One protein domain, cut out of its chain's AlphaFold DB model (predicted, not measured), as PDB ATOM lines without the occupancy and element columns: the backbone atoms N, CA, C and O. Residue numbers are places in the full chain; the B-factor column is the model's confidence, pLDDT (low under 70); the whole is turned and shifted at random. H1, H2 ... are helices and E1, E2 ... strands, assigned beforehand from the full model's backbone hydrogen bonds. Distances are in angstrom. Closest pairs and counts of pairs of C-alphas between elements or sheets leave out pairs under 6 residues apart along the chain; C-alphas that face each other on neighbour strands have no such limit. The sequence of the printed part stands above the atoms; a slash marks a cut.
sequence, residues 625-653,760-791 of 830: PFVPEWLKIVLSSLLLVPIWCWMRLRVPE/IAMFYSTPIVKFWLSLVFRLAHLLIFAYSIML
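AT A GLANCE: This is residues 625 to 653 and 760 to 791 of the 830 residues of the protein "Protein ced-11" of Ascaris suum (UniProt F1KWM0). One long helix, H4, makes most of the length: its first part packs crosswise on H1 in a small, loosely built cluster, and residues 777 to 791, of which 777 to 789 belong to H4, stick out from it as an arm. H1 is the other long helix; the short helix H2 packs on it, the short helix H3 is near it, and E1 leads from H2 toward Glu 653, at the opposite end of the whole from Leu 791. The printed part has 61 residues, with four named helices and one named strand in the order H1, H2, E1, H3, H4; the class is mostly helix, and E1 pairs with no named strand. The whole is loose, with a radius of gyration of the C-alphas of 14.8 A, and a rod in outline, spanning 56 by 27 by 16 A.

IN THESE COORDINATES: The printed part begins at Pro 625. H1, residues 629 to 639, runs 15.4 A from C-alpha 629 at (349.665, 367.555, 487.019). H2, residues 643 to 646, measures 5.7 A, and the strand E1, residues 647 to 649, measures 6.9 A. After the cut, H3, residues 760 to 764, measures 6.4 A from C-alpha 760 at (337.531, 368.416, 472.856). H4, residues 767 to 789, runs 32.9 A and ends with C-alpha 789 at (325.507, 350.679, 503.336).

HOW THE PARTS SIT: H1 and H2 touch, and their closest C-alphas, those of Ser 636 and Ile 643, are 5.0 A apart. H2 and E1 meet only through their link. H1 is close to H3 but not clearly touching; their closest C-alphas, those of Ser 637 and Tyr 764, are 7.7 A apart. H1 also touches H4, which meets it with residues 769 to 773 alone; the closest C-alphas, those of Val 634 and Trp 772, are 6.3 A apart. The lines of H1 and H4 stand at 72 degrees, only just about perpendicular. H3 and H4 are close but not clearly touching, with the closest C-alphas, those of Tyr 764 and Lys 770, 6.7 A apart. H2 and H3 are only just apart, at 8.4 A, and E1 is apart from H1, H3 and H4. In H1, H3 and H4 every O i to N i+4 pair is within hydrogen-bond range; H2 is too short for such a pair.

THE WHOLE: The two C-alphas farthest apart are those of Glu 653 and Leu 791, at 57.1 A. Without the stretch that stands free, the body has 46 residues and spans 33 by 26 by 17 A. Residues 654 to 759 are not printed, and C-alphas 653 and 760 are 22.5 A apart across this cut, which lies in the link from E1 to H3. The links H1 to H2, H2 to E1 and H3 to H4 are tight. The mean pLDDT of the printed part is 76.9, and residues 625 to 627 and 640 to 653 are under 70.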
ATOM      1  N   PRO A 625     351.902 377.747 491.646       55.69
ATOM      2  CA  PRO A 625     352.972 376.789 491.945       55.69
ATOM      3  C   PRO A 625     352.520 375.480 492.621       55.69
ATOM      4  O   PRO A 625     353.369 374.648 492.913       55.69
ATOM      5  N   PHE A 626     351.221 375.279 492.890       62.31
ATOM      6  CA  PHE A 626     350.758 374.245 493.835       62.31
ATOM      7  C   PHE A 626     349.651 373.300 493.319       62.31
ATOM      8  O   PHE A 626     348.955 372.672 494.108       62.31
ATOM      9  N   VAL A 627     349.448 373.178 492.001       67.62
ATOM     10  CA  VAL A 627     348.471 372.214 491.443       67.62
ATOM     11  C   VAL A 627     349.208 371.047 490.774       67.62
ATOM     12  O   VAL A 627     349.825 371.270 489.723       67.62
ATOM     13  N   PRO A 628     349.132 369.815 491.322       76.62
ATOM     14  CA  PRO A 628     349.709 368.621 490.706       76.62
ATOM     15  C   PRO A 628     349.192 368.372 489.286       76.62
ATOM     16  O   PRO A 628     348.046 368.691 488.959       76.62
ATOM     17  N   GLU A 629     350.011 367.758 488.434       70.31
ATOM     18  CA  GLU A 629     349.665 367.555 487.019       70.31
ATOM     19  C   GLU A 629     348.423 366.676 486.823       70.31
ATOM     20  O   GLU A 629     347.567 366.996 485.997       70.31
ATOM     21  N   TRP A 630     348.267 365.629 487.640       77.19
ATOM     22  CA  TRP A 630     347.069 364.784 487.642       77.19
ATOM     23  C   TRP A 630     345.800 365.581 487.972       77.19
ATOM     24  O   TRP A 630     344.771 365.397 487.325       77.19
ATOM     25  N   LEU A 631     345.880 366.528 488.915       75.44
ATOM     26  CA  LEU A 631     344.744 367.355 489.320       75.44
ATOM     27  C   LEU A 631     344.368 368.356 488.219       75.44
ATOM     28  O   LEU A 631     343.183 368.556 487.962       75.44
ATOM     29  N   LYS A 632     345.354 368.915 487.496       78.06
ATOM     30  CA  LYS A 632     345.097 369.725 486.290       78.06
ATOM     31  C   LYS A 632     344.338 368.922 485.229       78.06
ATOM     32  O   LYS A 632     343.395 369.445 484.639       78.06
ATOM     33  N   ILE A 633     344.717 367.657 485.011       77.75
ATOM     34  CA  ILE A 633     344.045 366.760 484.056       77.75
ATOM     35  C   ILE A 633     342.609 366.463 484.509       77.75
ATOM     36  O   ILE A 633     341.678 366.741 483.752       77.75
ATOM     37  N   VAL A 634     342.407 365.995 485.745       77.31
ATOM     38  CA  VAL A 634     341.076 365.683 486.303       77.31
ATOM     39  C   VAL A 634     340.142 366.895 486.250       77.31
ATOM     40  O   VAL A 634     339.025 366.801 485.734       77.31
ATOM     41  N   LEU A 635     340.610 368.060 486.708       75.56
ATOM     42  CA  LEU A 635     339.794 369.270 486.749       75.56
ATOM     43  C   LEU A 635     339.448 369.769 485.336       75.56
ATOM     44  O   LEU A 635     338.326 370.208 485.097       75.56
ATOM     45  N   SER A 636     340.366 369.635 484.373       72.81
ATOM     46  CA  SER A 636     340.074 369.936 482.967       72.81
ATOM     47  C   SER A 636     339.051 368.973 482.347       72.81
ATOM     48  O   SER A 636     338.205 369.421 481.577       72.81
ATOM     49  N   SER A 637     339.054 367.687 482.732       75.31
ATOM     50  CA  SER A 637     338.084 366.703 482.226       75.31
ATOM     51  C   SER A 637     336.674 366.855 482.783       75.31
ATOM     52  O   SER A 637     335.730 366.428 482.119       75.31
ATOM     53  N   LEU A 638     336.534 367.475 483.959       72.38
ATOM     54  CA  LEU A 638     335.248 367.728 484.609       72.38
ATOM     55  C   LEU A 638     334.685 369.120 484.292       72.38
ATOM     56  O   LEU A 638     333.483 369.251 484.094       72.38
ATOM     57  N   LEU A 639     335.529 370.159 484.242       70.31
ATOM     58  CA  LEU A 639     335.067 371.551 484.158       70.31
ATOM     59  C   LEU A 639     335.178 372.203 482.772       70.31
ATOM     60  O   LEU A 639     334.725 373.336 482.643       70.31
ATOM     61  N   LEU A 640     335.736 371.527 481.751       67.12
ATOM     62  CA  LEU A 640     335.884 371.955 480.336       67.12
ATOM     63  C   LEU A 640     336.683 373.259 480.090       67.12
ATOM     64  O   LEU A 640     337.636 373.269 479.313       67.12
ATOM     65  N   VAL A 641     336.350 374.349 480.781       64.38
ATOM     66  CA  VAL A 641     337.039 375.647 480.789       64.38
ATOM     67  C   VAL A 641     338.554 375.526 481.054       64.38
ATOM     68  O   VAL A 641     339.321 376.174 480.336       64.38
ATOM     69  N   PRO A 642     339.059 374.677 481.985       63.91
ATOM     70  CA  PRO A 642     340.500 374.590 482.237       63.91
ATOM     71  C   PRO A 642     341.309 373.966 481.085       63.91
ATOM     72  O   PRO A 642     342.520 374.192 481.020       63.91
ATOM     73  N   ILE A 643     340.671 373.239 480.153       61.97
ATOM     74  CA  ILE A 643     341.339 372.645 478.974       61.97
ATOM     75  C   ILE A 643     342.034 373.743 478.153       61.97
ATOM     76  O   ILE A 643     343.172 373.575 477.719       61.97
ATOM     77  N   TRP A 644     341.384 374.900 478.001       63.81
ATOM     78  CA  TRP A 644     341.887 376.028 477.211       63.81
ATOM     79  C   TRP A 644     343.036 376.782 477.902       63.81
ATOM     80  O   TRP A 644     343.790 377.494 477.242       63.81
ATOM     81  N   CYS A 645     343.185 376.630 479.223       65.00
ATOM     82  CA  CYS A 645     344.183 377.342 480.021       65.00
ATOM     83  C   CYS A 645     345.444 376.502 480.296       65.00
ATOM     84  O   CYS A 645     346.556 377.030 480.267       65.00
ATOM     85  N   TRP A 646     345.287 375.203 480.576       68.62
ATOM     86  CA  TRP A 646     346.367 374.369 481.125       68.62
ATOM     87  C   TRP A 646     346.978 373.369 480.143       68.62
ATOM     88  O   TRP A 646     348.049 372.822 480.428       68.62
ATOM     89  N   MET A 647     346.354 373.149 478.986       67.56
ATOM     90  CA  MET A 647     346.769 372.121 478.034       67.56
ATOM     91  C   MET A 647     347.212 372.715 476.708       67.56
ATOM     92  O   MET A 647     346.610 373.648 476.182       67.56
ATOM     93  N   ARG A 648     348.283 372.151 476.148       68.31
ATOM     94  CA  ARG A 648     348.764 372.492 474.810       68.31
ATOM     95  C   ARG A 648     348.916 371.239 473.972       68.31
ATOM     96  O   ARG A 648     349.393 370.213 474.454       68.31
ATOM     97  N   LEU A 649     348.551 371.357 472.701       64.50
ATOM     98  CA  LEU A 649     348.867 370.346 471.707       64.50
ATOM     99  C   LEU A 649     350.349 370.472 471.326       64.50
ATOM    100  O   LEU A 649     350.802 371.537 470.901       64.50
ATOM    101  N   ARG A 650     351.104 369.382 471.451       61.38
ATOM    102  CA  ARG A 650     352.466 369.265 470.930       61.38
ATOM    103  C   ARG A 650     352.401 369.272 469.404       61.38
ATOM    104  O   ARG A 650     352.081 368.263 468.783       61.38
ATOM    105  N   VAL A 651     352.704 370.416 468.801       53.41
ATOM    106  CA  VAL A 651     352.846 370.539 467.343       53.41
ATOM    107  C   VAL A 651     354.059 369.705 466.893       53.41
ATOM    108  O   VAL A 651     355.124 369.835 467.503       53.41
ATOM    109  N   PRO A 652     353.949 368.852 465.856       51.38
ATOM    110  CA  PRO A 652     355.093 368.094 465.350       51.38
ATOM    111  C   PRO A 652     356.187 369.039 464.826       51.38
ATOM    112  O   PRO A 652     355.904 369.956 464.057       51.38
ATOM    113  N   GLU A 653     357.451 368.791 465.196       44.88
ATOM    114  CA  GLU A 653     358.594 369.693 464.928       44.88
ATOM    115  C   GLU A 653     358.802 370.073 463.451       44.88
ATOM    116  O   GLU A 653     359.409 371.103 463.161       44.88
ATOM    117  N   ILE A 760     338.135 369.198 471.767       76.19
ATOM    118  CA  ILE A 760     337.531 368.416 472.856       76.19
ATOM    119  C   ILE A 760     337.556 366.908 472.539       76.19
ATOM    120  O   ILE A 760     337.893 366.095 473.400       76.19
ATOM    121  N   ALA A 761     337.310 366.530 471.279       77.50
ATOM    122  CA  ALA A 761     337.382 365.138 470.827       77.50
ATOM    123  C   ALA A 761     338.806 364.550 470.921       77.50
ATOM    124  O   ALA A 761     338.973 363.393 471.301       77.50
ATOM    125  N   MET A 762     339.837 365.355 470.634       74.50
ATOM    126  CA  MET A 762     341.244 364.954 470.773       74.50
ATOM    127  C   MET A 762     341.710 364.907 472.229       74.50
ATOM    128  O   MET A 762     342.696 364.242 472.522       74.50
ATOM    129  N   PHE A 763     341.028 365.604 473.137       80.25
ATOM    130  CA  PHE A 763     341.323 365.553 474.562       80.25
ATOM    131  C   PHE A 763     340.779 364.263 475.198       80.25
ATOM    132  O   PHE A 763     341.555 363.458 475.723       80.25
ATOM    133  N   TYR A 764     339.470 364.008 475.068       81.94
ATOM    134  CA  TYR A 764     338.836 362.803 475.618       81.94
ATOM    135  C   TYR A 764     339.249 361.504 474.911       81.94
ATOM    136  O   TYR A 764     339.054 360.428 475.470       81.94
ATOM    137  N   SER A 765     339.846 361.557 473.714       82.44
ATOM    138  CA  SER A 765     340.403 360.360 473.073       82.44
ATOM    139  C   SER A 765     341.672 359.839 473.762       82.44
ATOM    140  O   SER A 765     341.951 358.638 473.649       82.44
ATOM    141  N   THR A 766     342.404 360.685 474.503       83.88
ATOM    142  CA  THR A 766     343.715 360.324 475.069       83.88
ATOM    143  C   THR A 766     343.641 359.291 476.206       83.88
ATOM    144  O   THR A 766     342.740 359.358 477.049       83.88
ATOM    145  N   PRO A 767     344.593 358.335 476.281       85.50
ATOM    146  CA  PRO A 767     344.567 357.279 477.297       85.50
ATOM    147  C   PRO A 767     344.653 357.798 478.735       85.50
ATOM    148  O   PRO A 767     343.896 357.340 479.589       85.50
ATOM    149  N   ILE A 768     345.528 358.775 479.006       84.56
ATOM    150  CA  ILE A 768     345.718 359.315 480.360       84.56
ATOM    151  C   ILE A 768     344.445 359.976 480.917       84.56
ATOM    152  O   ILE A 768     344.113 359.780 482.083       84.56
ATOM    153  N   VAL A 769     343.681 360.690 480.081       84.44
ATOM    154  CA  VAL A 769     342.405 361.309 480.481       84.44
ATOM    155  C   VAL A 769     341.364 360.238 480.787       84.44
ATOM    156  O   VAL A 769     340.719 360.300 481.830       84.44
ATOM    157  N   LYS A 770     341.243 359.216 479.930       87.12
ATOM    158  CA  LYS A 770     340.342 358.072 480.156       87.12
ATOM    159  C   LYS A 770     340.666 357.330 481.454       87.12
ATOM    160  O   LYS A 770     339.745 356.964 482.177       87.12
ATOM    161  N   PHE A 771     341.950 357.143 481.766       87.75
ATOM    162  CA  PHE A 771     342.393 356.515 483.013       87.75
ATOM    163  C   PHE A 771     341.952 357.317 484.246       87.75
ATOM    164  O   PHE A 771     341.270 356.768 485.111       87.75
ATOM    165  N   TRP A 772     342.277 358.613 484.307       87.00
ATOM    166  CA  TRP A 772     341.897 359.463 485.442       87.00
ATOM    167  C   TRP A 772     340.379 359.602 485.590       87.00
ATOM    168  O   TRP A 772     339.865 359.518 486.702       87.00
ATOM    169  N   LEU A 773     339.653 359.742 484.479       86.88
ATOM    170  CA  LEU A 773     338.191 359.803 484.465       86.88
ATOM    171  C   LEU A 773     337.566 358.497 484.994       86.88
ATOM    172  O   LEU A 773     336.698 358.536 485.864       86.88
ATOM    173  N   SER A 774     338.045 357.340 484.523       87.94
ATOM    174  CA  SER A 774     337.612 356.015 484.996       87.94
ATOM    175  C   SER A 774     337.895 355.820 486.490       87.94
ATOM    176  O   SER A 774     337.036 355.333 487.224       87.94
ATOM    177  N   LEU A 775     339.064 356.262 486.969       89.12
ATOM    178  CA  LEU A 775     339.436 356.206 488.382       89.12
ATOM    179  C   LEU A 775     338.510 357.073 489.252       89.12
ATOM    180  O   LEU A 775     338.016 356.591 490.269       89.12
ATOM    181  N   VAL A 776     338.209 358.306 488.831       88.88
ATOM    182  CA  VAL A 776     337.264 359.192 489.536       88.88
ATOM    183  C   VAL A 776     335.860 358.585 489.582       88.88
ATOM    184  O   VAL A 776     335.252 358.558 490.649       88.88
ATOM    185  N   PHE A 777     335.356 358.027 488.475       89.50
ATOM    186  CA  PHE A 777     334.045 357.367 488.463       89.50
ATOM    187  C   PHE A 777     333.995 356.102 489.334       89.50
ATOM    188  O   PHE A 777     332.985 355.866 489.994       89.50
ATOM    189  N   ARG A 778     335.076 355.313 489.402       89.62
ATOM    190  CA  ARG A 778     335.161 354.150 490.306       89.62
ATOM    191  C   ARG A 778     335.200 354.564 491.779       89.62
ATOM    192  O   ARG A 778     334.534 353.929 492.591       89.62
ATOM    193  N   LEU A 779     335.905 355.645 492.124       91.12
ATOM    194  CA  LEU A 779     335.877 356.207 493.481       91.12
ATOM    195  C   LEU A 779     334.491 356.761 493.841       91.12
ATOM    196  O   LEU A 779     334.000 356.483 494.931       91.12
ATOM    197  N   ALA A 780     333.829 357.476 492.927       89.94
ATOM    198  CA  ALA A 780     332.466 357.966 493.135       89.94
ATOM    199  C   ALA A 780     331.472 356.813 493.363       89.94
ATOM    200  O   ALA A 780     330.685 356.865 494.304       89.94
ATOM    201  N   HIS A 781     331.564 355.741 492.569       90.50
ATOM    202  CA  HIS A 781     330.781 354.523 492.776       90.50
ATOM    203  C   HIS A 781     331.019 353.908 494.165       90.50
ATOM    204  O   HIS A 781     330.060 353.607 494.870       90.50
ATOM    205  N   LEU A 782     332.280 353.762 494.594       90.94
ATOM    206  CA  LEU A 782     332.611 353.234 495.925       90.94
ATOM    207  C   LEU A 782     332.090 354.123 497.064       90.94
ATOM    208  O   LEU A 782     331.647 353.593 498.077       90.94
ATOM    209  N   LEU A 783     332.096 355.449 496.901       90.38
ATOM    210  CA  LEU A 783     331.529 356.382 497.880       90.38
ATOM    211  C   LEU A 783     329.999 356.289 497.951       90.38
ATOM    212  O   LEU A 783     329.450 356.278 499.048       90.38
ATOM    213  N   ILE A 784     329.311 356.178 496.810       87.94
ATOM    214  CA  ILE A 784     327.848 356.004 496.750       87.94
ATOM    215  C   ILE A 784     327.440 354.647 497.347       87.94
ATOM    216  O   ILE A 784     326.468 354.573 498.094       87.94
ATOM    217  N   PHE A 785     328.214 353.593 497.083       88.44
ATOM    218  CA  PHE A 785     328.030 352.260 497.661       88.44
ATOM    219  C   PHE A 785     328.296 352.224 499.173       88.44
ATOM    220  O   PHE A 785     327.524 351.646 499.931       88.44
ATOM    221  N   ALA A 786     329.353 352.889 499.648       88.19
ATOM    222  CA  ALA A 786     329.594 353.038 501.082       88.19
ATOM    223  C   ALA A 786     328.468 353.844 501.754       88.19
ATOM    224  O   ALA A 786     328.012 353.477 502.833       88.19
ATOM    225  N   TYR A 787     327.978 354.901 501.099       87.19
ATOM    226  CA  TYR A 787     326.853 355.695 501.586       87.19
ATOM    227  C   TYR A 787     325.557 354.877 501.687       87.19
ATOM    228  O   TYR A 787     324.881 354.979 502.707       87.19
ATOM    229  N   SER A 788     325.229 354.026 500.704       84.62
ATOM    230  CA  SER A 788     324.023 353.185 500.787       84.62
ATOM    231  C   SER A 788     324.096 352.154 501.919       84.62
ATOM    232  O   SER A 788     323.089 351.918 502.578       84.62
ATOM    233  N   ILE A 789     325.282 351.608 502.211       83.44
ATOM    234  CA  ILE A 789     325.507 350.679 503.336       83.44
ATOM    235  C   ILE A 789     325.426 351.384 504.704       83.44
ATOM    236  O   ILE A 789     325.036 350.766 505.691       83.44
ATOM    237  N   MET A 790     325.788 352.668 504.787       83.56
ATOM    238  CA  MET A 790     325.784 353.437 506.043       83.56
ATOM    239  C   MET A 790     324.396 353.967 506.454       83.56
ATOM    240  O   MET A 790     324.268 354.533 507.541       83.56
ATOM    241  N   LEU A 791     323.361 353.818 505.621       81.00
ATOM    242  CA  LEU A 791     322.007 354.292 505.926       81.00
ATOM    243  C   LEU A 791     321.268 353.324 506.877       81.00
ATOM    244  O   LEU A 791     321.090 352.154 506.540       81.00
TER     245      LEU A 791